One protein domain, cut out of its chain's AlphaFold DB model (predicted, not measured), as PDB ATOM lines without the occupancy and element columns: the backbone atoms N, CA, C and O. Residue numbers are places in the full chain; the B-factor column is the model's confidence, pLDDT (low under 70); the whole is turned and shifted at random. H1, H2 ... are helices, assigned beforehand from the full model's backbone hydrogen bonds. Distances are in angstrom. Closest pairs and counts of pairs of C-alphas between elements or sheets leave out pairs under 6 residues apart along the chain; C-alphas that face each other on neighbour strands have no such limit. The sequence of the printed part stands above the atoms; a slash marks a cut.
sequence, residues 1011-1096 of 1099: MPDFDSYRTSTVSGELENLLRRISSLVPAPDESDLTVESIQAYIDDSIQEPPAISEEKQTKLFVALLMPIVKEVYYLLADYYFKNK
ATOM      1  N   MET A1011      79.863  -5.722  31.515       83.44
ATOM      2  CA  MET A1011      80.577  -4.578  30.936       83.44
ATOM      3  C   MET A1011      82.079  -4.648  31.285       83.44
ATOM      4  O   MET A1011      82.397  -4.983  32.427       83.44
ATOM      5  N   PRO A1012      83.011  -4.354  30.357       85.12
ATOM      6  CA  PRO A1012      84.442  -4.415  30.657       85.12
ATOM      7  C   PRO A1012      84.896  -3.251  31.547       85.12
ATOM      8  O   PRO A1012      84.709  -2.097  31.177       85.12
ATOM      9  N   ASP A1013      85.570  -3.529  32.666       82.56
ATOM     10  CA  ASP A1013      86.198  -2.485  33.492       82.56
ATOM     11  C   ASP A1013      87.378  -1.803  32.777       82.56
ATOM     12  O   ASP A1013      88.021  -2.394  31.900       82.56
ATOM     13  N   PHE A1014      87.715  -0.574  33.180       75.00
ATOM     14  CA  PHE A1014      88.761   0.243  32.541       75.00
ATOM     15  C   PHE A1014      90.177  -0.362  32.633       75.00
ATOM     16  O   PHE A1014      91.019  -0.098  31.774       75.00
ATOM     17  N   ASP A1015      90.443  -1.168  33.664       77.38
ATOM     18  CA  ASP A1015      91.708  -1.868  33.912       77.38
ATOM     19  C   ASP A1015      91.678  -3.349  33.488       77.38
ATOM     20  O   ASP A1015      92.707  -4.031  33.537       77.38
ATOM     21  N   SER A1016      90.529  -3.847  33.012       82.38
ATOM     22  CA  SER A1016      90.408  -5.216  32.505       82.38
ATOM     23  C   SER A1016      91.278  -5.447  31.260       82.38
ATOM     24  O   SER A1016      91.540  -4.547  30.455       82.38
ATOM     25  N   TYR A1017      91.761  -6.681  31.100       78.25
ATOM     26  CA  TYR A1017      92.712  -7.041  30.047       78.25
ATOM     27  C   TYR A1017      92.191  -6.727  28.636       78.25
ATOM     28  O   TYR A1017      91.000  -6.825  28.355       78.25
ATOM     29  N   ARG A1018      93.105  -6.476  27.683       74.06
ATOM     30  CA  ARG A1018      92.771  -6.277  26.255       74.06
ATOM     31  C   ARG A1018      91.969  -7.442  25.642       74.06
ATOM     32  O   ARG A1018      91.300  -7.250  24.640       74.06
ATOM     33  N   THR A1019      92.005  -8.637  26.228       74.38
ATOM     34  CA  THR A1019      91.178  -9.792  25.824       74.38
ATOM     35  C   THR A1019      89.713  -9.714  26.271       74.38
ATOM     36  O   THR A1019      88.926 -10.552  25.846       74.38
ATOM     37  N   SER A1020      89.359  -8.755  27.130       74.38
ATOM     38  CA  SER A1020      88.014  -8.547  27.686       74.38
ATOM     39  C   SER A1020      87.231  -7.422  26.992       74.38
ATOM     40  O   SER A1020      86.079  -7.191  27.337       74.38
ATOM     41  N   THR A1021      87.836  -6.725  26.023       82.00
ATOM     42  CA  THR A1021      87.133  -5.762  25.157       82.00
ATOM     43  C   THR A1021      86.206  -6.475  24.166       82.00
ATOM     44  O   THR A1021      86.406  -7.651  23.854       82.00
ATOM     45  N   VAL A1022      85.228  -5.752  23.611       86.00
ATOM     46  CA  VAL A1022      84.388  -6.245  22.504       86.00
ATOM     47  C   VAL A1022      85.225  -6.684  21.295       86.00
ATOM     48  O   VAL A1022      86.321  -6.177  21.057       86.00
ATOM     49  N   SER A1023      84.718  -7.637  20.510       86.44
ATOM     50  CA  SER A1023      85.384  -8.058  19.272       86.44
ATOM     51  C   SER A1023      85.319  -6.952  18.210       86.44
ATOM     52  O   SER A1023      84.374  -6.169  18.187       86.44
ATOM     53  N   GLY A1024      86.273  -6.927  17.270       84.25
ATOM     54  CA  GLY A1024      86.215  -6.013  16.113       84.25
ATOM     55  C   GLY A1024      84.977  -6.226  15.222       84.25
ATOM     56  O   GLY A1024      84.551  -5.342  14.492       84.25
ATOM     57  N   GLU A1025      84.357  -7.403  15.299       84.69
ATOM     58  CA  GLU A1025      83.091  -7.703  14.626       84.69
ATOM     59  C   GLU A1025      81.895  -7.031  15.317       84.69
ATOM     60  O   GLU A1025      81.031  -6.471  14.638       84.69
ATOM     61  N   LEU A1026      81.878  -7.027  16.654       87.56
ATOM     62  CA  LEU A1026      80.900  -6.289  17.446       87.56
ATOM     63  C   LEU A1026      81.145  -4.774  17.353       87.56
ATOM     64  O   LEU A1026      80.188  -4.033  17.196       87.56
ATOM     65  N   GLU A1027      82.393  -4.299  17.337       89.94
ATOM     66  CA  GLU A1027      82.721  -2.884  17.076       89.94
ATOM     67  C   GLU A1027      82.153  -2.393  15.731       89.94
ATOM     68  O   GLU A1027      81.543  -1.325  15.685       89.94
ATOM     69  N   ASN A1028      82.234  -3.197  14.666       88.94
ATOM     70  CA  ASN A1028      81.643  -2.854  13.369       88.94
ATOM     71  C   ASN A1028      80.104  -2.752  13.436       88.94
ATOM     72  O   ASN A1028      79.510  -1.897  12.773       88.94
ATOM     73  N   LEU A1029      79.446  -3.586  14.255       89.94
ATOM     74  CA  LEU A1029      78.016  -3.449  14.550       89.94
ATOM     75  C   LEU A1029      77.739  -2.180  15.371       89.94
ATOM     76  O   LEU A1029      76.855  -1.410  15.008       89.94
ATOM     77  N   LEU A1030      78.513  -1.917  16.424       91.19
ATOM     78  CA  LEU A1030      78.357  -0.737  17.277       91.19
ATOM     79  C   LEU A1030      78.564   0.571  16.498       91.19
ATOM     80  O   LEU A1030      77.782   1.498  16.693       91.19
ATOM     81  N   ARG A1031      79.517   0.639  15.553       90.88
ATOM     82  CA  ARG A1031      79.631   1.764  14.603       90.88
ATOM     83  C   ARG A1031      78.331   1.945  13.811       90.88
ATOM     84  O   ARG A1031      77.778   3.042  13.803       90.88
ATOM     85  N   ARG A1032      77.810   0.867  13.207       90.81
ATOM     86  CA  ARG A1032      76.570   0.868  12.404       90.81
ATOM     87  C   ARG A1032      75.319   1.241  13.217       90.81
ATOM     88  O   ARG A1032      74.400   1.827  12.653       90.81
ATOM     89  N   ILE A1033      75.286   0.944  14.519       90.31
ATOM     90  CA  ILE A1033      74.229   1.390  15.446       90.31
ATOM     91  C   ILE A1033      74.441   2.854  15.859       90.31
ATOM     92  O   ILE A1033      73.484   3.621  15.883       90.31
ATOM     93  N   SER A1034      75.682   3.288  16.106       87.06
ATOM     94  CA  SER A1034      75.985   4.680  16.471       87.06
ATOM     95  C   SER A1034      75.601   5.684  15.373       87.06
ATOM     96  O   SER A1034      75.125   6.770  15.686       87.06
ATOM     97  N   SER A1035      75.692   5.295  14.093       86.75
ATOM     98  CA  SER A1035      75.195   6.081  12.951       86.75
ATOM     99  C   SER A1035      73.665   6.114  12.801       86.75
ATOM    100  O   SER A1035      73.166   6.777  11.897       86.75
ATOM    101  N   LEU A1036      72.922   5.385  13.641       86.56
ATOM    102  CA  LEU A1036      71.454   5.359  13.676       86.56
ATOM    103  C   LEU A1036      70.880   6.018  14.941       86.56
ATOM    104  O   LEU A1036      69.661   6.101  15.069       86.56
ATOM    105  N   VAL A1037      71.728   6.482  15.868       81.75
ATOM    106  CA  VAL A1037      71.292   7.247  17.045       81.75
ATOM    107  C   VAL A1037      70.574   8.516  16.556       81.75
ATOM    108  O   VAL A1037      71.171   9.258  15.774       81.75
ATOM    109  N   PRO A1038      69.328   8.799  16.992       72.62
ATOM    110  CA  PRO A1038      68.583   9.974  16.543       72.62
ATOM    111  C   PRO A1038      69.279  11.287  16.925       72.62
ATOM    112  O   PRO A1038      69.160  11.775  18.050       72.62
ATOM    113  N   ALA A1039      70.022  11.857  15.978       61.59
ATOM    114  CA  ALA A1039      70.673  13.146  16.136       61.59
ATOM    115  C   ALA A1039      69.643  14.289  16.040       61.59
ATOM    116  O   ALA A1039      68.744  14.224  15.197       61.59
ATOM    117  N   PRO A1040      69.757  15.353  16.857       54.78
ATOM    118  CA  PRO A1040      69.062  16.606  16.580       54.78
ATOM    119  C   PRO A1040      69.644  17.256  15.315       54.78
ATOM    120  O   PRO A1040      70.845  17.146  15.064       54.78
ATOM    121  N   ASP A1041      68.806  17.962  14.550       50.88
ATOM    122  CA  ASP A1041      69.207  18.637  13.310       50.88
ATOM    123  C   ASP A1041      70.404  19.584  13.530       50.88
ATOM    124  O   ASP A1041      70.376  20.414  14.445       50.88
ATOM    125  N   GLU A1042      71.428  19.395  12.686       49.94
ATOM    126  CA  GLU A1042      72.772  20.007  12.622       49.94
ATOM    127  C   GLU A1042      73.338  20.639  13.914       49.94
ATOM    128  O   GLU A1042      72.820  21.597  14.493       49.94
ATOM    129  N   SER A1043      74.467  20.098  14.373       53.19
ATOM    130  CA  SER A1043      75.089  20.424  15.657       53.19
ATOM    131  C   SER A1043      75.747  21.806  15.689       53.19
ATOM    132  O   SER A1043      76.733  22.040  14.993       53.19
ATOM    133  N   ASP A1044      75.301  22.667  16.609       54.00
ATOM    134  CA  ASP A1044      75.942  23.961  16.904       54.00
ATOM    135  C   ASP A1044      77.343  23.805  17.544       54.00
ATOM    136  O   ASP A1044      78.120  24.755  17.584       54.00
ATOM    137  N   LEU A1045      77.685  22.597  18.017       61.41
ATOM    138  CA  LEU A1045      79.055  22.212  18.356       61.41
ATOM    139  C   LEU A1045      79.690  21.470  17.181       61.41
ATOM    140  O   LEU A1045      79.357  20.313  16.920       61.41
ATOM    141  N   THR A1046      80.659  22.103  16.527       65.38
ATOM    142  CA  THR A1046      81.575  21.416  15.609       65.38
ATOM    143  C   THR A1046      82.821  20.929  16.354       65.38
ATOM    144  O   THR A1046      83.137  21.418  17.446       65.38
ATOM    145  N   VAL A1047      83.571  19.999  15.755       68.06
ATOM    146  CA  VAL A1047      84.845  19.527  16.327       68.06
ATOM    147  C   VAL A1047      85.850  20.678  16.444       68.06
ATOM    148  O   VAL A1047      86.563  20.748  17.441       68.06
ATOM    149  N   GLU A1048      85.858  21.631  15.504       72.94
ATOM    150  CA  GLU A1048      86.705  22.826  15.593       72.94
ATOM    151  C   GLU A1048      86.324  23.721  16.778       72.94
ATOM    152  O   GLU A1048      87.219  24.249  17.429       72.94
ATOM    153  N   SER A1049      85.034  23.876  17.105       72.56
ATOM    154  CA  SER A1049      84.608  24.707  18.246       72.56
ATOM    155  C   SER A1049      85.052  24.128  19.597       72.56
ATOM    156  O   SER A1049      85.503  24.863  20.476       72.56
ATOM    157  N   ILE A1050      85.004  22.798  19.742       74.62
ATOM    158  CA  ILE A1050      85.481  22.089  20.937       74.62
ATOM    159  C   ILE A1050      87.012  22.136  21.000       74.62
ATOM    160  O   ILE A1050      87.571  22.455  22.048       74.62
ATOM    161  N   GLN A1051      87.694  21.871  19.882       77.88
ATOM    162  CA  GLN A1051      89.154  21.902  19.817       77.88
ATOM    163  C   GLN A1051      89.704  23.313  20.086       77.88
ATOM    164  O   GLN A1051      90.650  23.456  20.850       77.88
ATOM    165  N   ALA A1052      89.070  24.363  19.557       76.94
ATOM    166  CA  ALA A1052      89.459  25.750  19.806       76.94
ATOM    167  C   ALA A1052      89.241  26.194  21.265       76.94
ATOM    168  O   ALA A1052      89.973  27.057  21.742       76.94
ATOM    169  N   TYR A1053      88.288  25.604  21.993       81.19
ATOM    170  CA  TYR A1053      88.164  25.805  23.442       81.19
ATOM    171  C   TYR A1053      89.244  25.030  24.226       81.19
ATOM    172  O   TYR A1053      89.822  25.556  25.173       81.19
ATOM    173  N   ILE A1054      89.569  23.796  23.813       83.75
ATOM    174  CA  ILE A1054      90.642  22.984  24.423       83.75
ATOM    175  C   ILE A1054      92.025  23.631  24.228       83.75
ATOM    176  O   ILE A1054      92.834  23.635  25.155       83.75
ATOM    177  N   ASP A1055      92.272  24.219  23.056       85.44
ATOM    178  CA  ASP A1055      93.511  24.920  22.697       85.44
ATOM    179  C   ASP A1055      93.500  26.416  23.111       85.44
ATOM    180  O   ASP A1055      94.223  27.226  22.527       85.44
ATOM    181  N   ASP A1056      92.661  26.799  24.091       78.88
ATOM    182  CA  ASP A1056      92.545  28.144  24.710       78.88
ATOM    183  C   ASP A1056      92.406  29.309  23.697       78.88
ATOM    184  O   ASP A1056      92.810  30.449  23.930       78.88
ATOM    185  N   SER A1057      91.836  29.008  22.527       75.75
ATOM    186  CA  SER A1057      91.623  29.940  21.412       75.75
ATOM    187  C   SER A1057      90.229  30.588  21.438       75.75
ATOM    188  O   SER A1057      90.007  31.603  20.775       75.75
ATOM    189  N   ILE A1058      89.297  30.030  22.220       74.00
ATOM    190  CA  ILE A1058      87.976  30.587  22.546       74.00
ATOM    191  C   ILE A1058      87.774  30.439  24.061       74.00
ATOM    192  O   ILE A1058      87.933  29.343  24.586       74.00
ATOM    193  N   GLN A1059      87.412  31.520  24.765       71.62
ATOM    194  CA  GLN A1059      87.245  31.498  26.231       71.62
ATOM    195  C   GLN A1059      85.833  31.130  26.713       71.62
ATOM    196  O   GLN A1059      85.666  30.744  27.870       71.62
ATOM    197  N   GLU A1060      84.813  31.249  25.862       70.00
ATOM    198  CA  GLU A1060      83.455  30.808  26.194       70.00
ATOM    199  C   GLU A1060      83.286  29.321  25.834       70.00
ATOM    200  O   GLU A1060      83.625  28.926  24.715       70.00
ATOM    201  N   PRO A1061      82.787  28.470  26.752       73.62
ATOM    202  CA  PRO A1061      82.605  27.051  26.474       73.62
ATOM    203  C   PRO A1061      81.491  26.851  25.433       73.62
ATOM    204  O   PRO A1061      80.404  27.410  25.603       73.62
ATOM    205  N   PRO A1062      81.709  26.041  24.379       69.00
ATOM    206  CA  PRO A1062      80.701  25.817  23.348       69.00
ATOM    207  C   PRO A1062      79.457  25.140  23.947       69.00
ATOM    208  O   PRO A1062      79.542  24.076  24.563       69.00
ATOM    209  N   ALA A1063      78.298  25.783  23.788       60.03
ATOM    210  CA  ALA A1063      77.062  25.447  24.490       60.03
ATOM    211  C   ALA A1063      75.910  25.119  23.527       60.03
ATOM    212  O   ALA A1063      75.759  25.727  22.470       60.03
ATOM    213  N   ILE A1064      75.066  24.168  23.929       62.19
ATOM    214  CA  ILE A1064      73.860  23.758  23.197       62.19
ATOM    215  C   ILE A1064      72.703  24.690  23.592       62.19
ATOM    216  O   ILE A1064      72.543  24.989  24.776       62.19
ATOM    217  N   SER A1065      71.858  25.104  22.646       63.50
ATOM    218  CA  SER A1065      70.639  25.879  22.936       63.50
ATOM    219  C   SER A1065      69.629  25.082  23.780       63.50
ATOM    220  O   SER A1065      69.476  23.877  23.593       63.50
ATOM    221  N   GLU A1066      68.917  25.729  24.710       58.22
ATOM    222  CA  GLU A1066      68.044  25.062  25.706       58.22
ATOM    223  C   GLU A1066      66.970  24.142  25.076       58.22
ATOM    224  O   GLU A1066      66.654  23.062  25.587       58.22
ATOM    225  N   GLU A1067      66.455  24.523  23.907       56.69
ATOM    226  CA  GLU A1067      65.468  23.744  23.154       56.69
ATOM    227  C   GLU A1067      66.078  22.465  22.538       56.69
ATOM    228  O   GLU A1067      65.470  21.390  22.597       56.69
ATOM    229  N   LYS A1068      67.327  22.529  22.038       57.47
ATOM    230  CA  LYS A1068      68.091  21.339  21.613       57.47
ATOM    231  C   LYS A1068      68.584  20.516  22.812       57.47
ATOM    232  O   LYS A1068      68.561  19.288  22.723       57.47
ATOM    233  N   GLN A1069      68.948  21.138  23.941       57.03
ATOM    234  CA  GLN A1069      69.307  20.427  25.181       57.03
ATOM    235  C   GLN A1069      68.172  19.503  25.630       57.03
ATOM    236  O   GLN A1069      68.427  18.353  25.974       57.03
ATOM    237  N   THR A1070      66.921  19.966  25.567       58.09
ATOM    238  CA  THR A1070      65.750  19.169  25.968       58.09
ATOM    239  C   THR A1070      65.590  17.911  25.102       58.09
ATOM    240  O   THR A1070      65.379  16.821  25.634       58.09
ATOM    241  N   LYS A1071      65.766  18.019  23.775       57.16
ATOM    242  CA  LYS A1071      65.756  16.856  22.863       57.16
ATOM    243  C   LYS A1071      66.946  15.917  23.108       57.16
ATOM    244  O   LYS A1071      66.763  14.704  23.183       57.16
ATOM    245  N   LEU A1072      68.151  16.464  23.281       58.72
ATOM    246  CA  LEU A1072      69.359  15.670  23.524       58.72
ATOM    247  C   LEU A1072      69.321  14.956  24.886       58.72
ATOM    248  O   LEU A1072      69.795  13.830  24.997       58.72
ATOM    249  N   PHE A1073      68.713  15.561  25.906       58.03
ATOM    250  CA  PHE A1073      68.503  14.952  27.220       58.03
ATOM    251  C   PHE A1073      67.608  13.706  27.132       58.03
ATOM    252  O   PHE A1073      67.927  12.684  27.736       58.03
ATOM    253  N   VAL A1074      66.550  13.741  26.310       60.12
ATOM    254  CA  VAL A1074      65.714  12.558  26.021       60.12
ATOM    255  C   VAL A1074      66.514  11.463  25.300       60.12
ATOM    256  O   VAL A1074      66.359  10.289  25.630       60.12
ATOM    257  N   ALA A1075      67.418  11.819  24.381       56.12
ATOM    258  CA  ALA A1075      68.295  10.845  23.726       56.12
ATOM    259  C   ALA A1075      69.338  10.233  24.686       56.12
ATOM    260  O   ALA A1075      69.544   9.020  24.687       56.12
ATOM    261  N   LEU A1076      69.954  11.049  25.549       55.91
ATOM    262  CA  LEU A1076      70.943  10.625  26.553       55.91
ATOM    263  C   LEU A1076      70.337   9.824  27.719       55.91
ATOM    264  O   LEU A1076      71.066   9.112  28.410       55.91
ATOM    265  N   LEU A1077      69.020   9.911  27.933       57.12
ATOM    266  CA  LEU A1077      68.288   9.076  28.889       57.12
ATOM    267  C   LEU A1077      68.129   7.615  28.430       57.12
ATOM    268  O   LEU A1077      67.814   6.765  29.263       57.12
ATOM    269  N   MET A1078      68.354   7.294  27.150       69.31
ATOM    270  CA  MET A1078      68.277   5.918  26.642       69.31
ATOM    271  C   MET A1078      69.539   5.112  27.024       69.31
ATOM    272  O   MET A1078      70.625   5.433  26.530       69.31
ATOM    273  N   PRO A1079      69.443   4.028  27.831       72.94
ATOM    274  CA  PRO A1079      70.618   3.288  28.313       72.94
ATOM    275  C   PRO A1079      71.519   2.749  27.196       72.94
ATOM    276  O   PRO A1079      72.741   2.865  27.285       72.94
ATOM    277  N   ILE A1080      70.919   2.258  26.105       83.06
ATOM    278  CA  ILE A1080      71.621   1.768  24.909       83.06
ATOM    279  C   ILE A1080      72.627   2.783  24.349       83.06
ATOM    280  O   ILE A1080      73.739   2.399  24.004       83.06
ATOM    281  N   VAL A1081      72.297   4.080  24.308       82.31
ATOM    282  CA  VAL A1081      73.198   5.114  23.765       82.31
ATOM    283  C   VAL A1081      74.477   5.191  24.606       82.31
ATOM    284  O   VAL A1081      75.586   5.199  24.071       82.31
ATOM    285  N   LYS A1082      74.330   5.169  25.935       82.25
ATOM    286  CA  LYS A1082      75.451   5.172  26.880       82.25
ATOM    287  C   LYS A1082      76.287   3.891  26.783       82.25
ATOM    288  O   LYS A1082      77.513   3.973  26.805       82.25
ATOM    289  N   GLU A1083      75.648   2.727  26.675       87.94
ATOM    290  CA  GLU A1083      76.344   1.439  26.577       87.94
ATOM    291  C   GLU A1083      77.102   1.294  25.242       87.94
ATOM    292  O   GLU A1083      78.270   0.903  25.253       87.94
ATOM    293  N   VAL A1084      76.507   1.691  24.108       88.75
ATOM    294  CA  VAL A1084      77.154   1.678  22.779       88.75
ATOM    295  C   VAL A1084      78.414   2.547  22.762       88.75
ATOM    296  O   VAL A1084      79.482   2.061  22.383       88.75
ATOM    297  N   TYR A1085      78.331   3.807  23.207       87.88
ATOM    298  CA  TYR A1085      79.505   4.689  23.228       87.88
ATOM    299  C   TYR A1085      80.570   4.238  24.238       87.88
ATOM    300  O   TYR A1085      81.759   4.385  23.957       87.88
ATOM    301  N   TYR A1086      80.183   3.638  25.371       88.75
ATOM    302  CA  TYR A1086      81.139   3.066  26.325       88.75
ATOM    303  C   TYR A1086      81.931   1.901  25.716       88.75
ATOM    304  O   TYR A1086      83.158   1.889  25.785       88.75
ATOM    305  N   LEU A1087      81.247   0.946  25.074       89.56
ATOM    306  CA  LEU A1087      81.884  -0.229  24.467       89.56
ATOM    307  C   LEU A1087      82.781   0.144  23.273       89.56
ATOM    308  O   LEU A1087      83.833  -0.468  23.083       89.56
ATOM    309  N   LEU A1088      82.412   1.176  22.505       88.94
ATOM    310  CA  LEU A1088      83.273   1.759  21.469       88.94
ATOM    311  C   LEU A1088      84.518   2.433  22.071       88.94
ATOM    312  O   LEU A1088      85.631   2.187  21.606       88.94
ATOM    313  N   ALA A1089      84.358   3.249  23.118       86.88
ATOM    314  CA  ALA A1089      85.480   3.921  23.775       86.88
ATOM    315  C   ALA A1089      86.479   2.921  24.386       86.88
ATOM    316  O   ALA A1089      87.689   3.074  24.200       86.88
ATOM    317  N   ASP A1090      85.980   1.873  25.050       88.19
ATOM    318  CA  ASP A1090      86.801   0.801  25.622       88.19
ATOM    319  C   ASP A1090      87.631   0.078  24.549       88.19
ATOM    320  O   ASP A1090      88.836  -0.138  24.721       88.19
ATOM    321  N   TYR A1091      87.010  -0.206  23.397       88.44
ATOM    322  CA  TYR A1091      87.666  -0.846  22.261       88.44
ATOM    323  C   TYR A1091      88.859  -0.036  21.740       88.44
ATOM    324  O   TYR A1091      89.969  -0.572  21.664       88.44
ATOM    325  N   TYR A1092      88.681   1.246  21.404       87.44
ATOM    326  CA  TYR A1092      89.785   2.055  20.868       87.44
ATOM    327  C   TYR A1092      90.879   2.282  21.914       87.44
ATOM    328  O   TYR A1092      92.067   2.141  21.606       87.44
ATOM    329  N   PHE A1093      90.491   2.528  23.170       84.81
ATOM    330  CA  PHE A1093      91.419   2.716  24.284       84.81
ATOM    331  C   PHE A1093      92.315   1.486  24.509       84.81
ATOM    332  O   PHE A1093      93.543   1.612  24.560       84.81
ATOM    333  N   LYS A1094      91.732   0.279  24.570       84.00
ATOM    334  CA  LYS A1094      92.484  -0.971  24.782       84.00
ATOM    335  C   LYS A1094      93.250  -1.434  23.540       84.00
ATOM    336  O   LYS A1094      94.293  -2.081  23.686       84.00
ATOM    337  N   ASN A1095      92.794  -1.099  22.329       82.12
ATOM    338  CA  ASN A1095      93.482  -1.473  21.089       82.12
ATOM    339  C   ASN A1095      94.572  -0.487  20.631       82.12
ATOM    340  O   ASN A1095      95.490  -0.917  19.928       82.12
ATOM    341  N   LYS A1096      94.537   0.771  21.102       72.62
ATOM    342  CA  LYS A1096      95.369   1.905  20.638       72.62
ATOM    343  C   LYS A1096      95.132   2.284  19.173       72.62
ATOM    344  O   LYS A1096      96.049   2.719  18.478       72.62
TER     345      LYS A1096
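AT A GLANCE: This is residues 1011 to 1096 of the 1099 residues of an uncharacterized protein of Capitella teleta (UniProt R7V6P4). The model is an open arch of helices: H1 and H4 cross at one foot, H3 continues the arch from a corner with H4, and a long loop of chain reaches across to H2 in the other foot. H2 touches no other helix, and the space between the two feet is empty. The printed part has 86 residues with four named helices, in the order H1, H2, H3, H4, and no named strand; its class is all helix. It is loose, with a radius of gyration of the C-alphas of 15.7 A, and its C-alphas span 41 by 30 by 19 A along the three main axes.

IN THESE COORDINATES: Residues 1011 to 1023 come first and hold no named element. H1 is residues 1024 to 1034, 14.8 A from first to last C-alpha, and begins with C-alpha 1024 at (86.215, -6.013, 16.113). H2 is residues 1047 to 1054, 10.5 A long by the same measure, with C-alpha 1047 at (84.845, 19.527, 16.327). H3 is residues 1066 to 1076, 14.7 A. H4, the longest helix with 17 residues, is residues 1079 to 1095, 24.4 A, and ends with C-alpha 1095 at (93.482, -1.473, 21.089).

HOW THE PARTS SIT: H1 and H4 touch, with 10 pairs of C-alphas within 8 A. Their closest C-alphas are those of Leu 1030 and Val 1084, 6.1 A apart. They run opposite ways at a steep tilt of 40 degrees, and their centres are 9.9 A apart. H3 and H4 are close but not clearly touching; their closest C-alphas are those of Leu 1076 and Lys 1082, 7.1 A apart. Their lines are about perpendicular, at 74 degrees. H1 and H3 are apart, and H2 is apart from H1, H3 and H4. In H1, H2 and H4 every O i to N i+4 pair is within hydrogen-bond range; in H3 it is 6 of 7.

THE WHOLE: The two C-alphas farthest apart are those of Thr 1019 and Glu 1067, 42.3 A. The first and last printed C-alphas, of Met 1011 and Lys 1096, are 19.2 A apart. The printed part has no cut. The link from H1 to H2, with 12 residues, and that from H2 to H3, with 11, are long; the link from H3 to H4, with 2, is tight. The mean pLDDT of the printed part is 75.3. Confidence is low, under 70, in 26 residues, namely 1039 to 1047 and 1062 to 1078, and the mean pLDDT of H3 is 58.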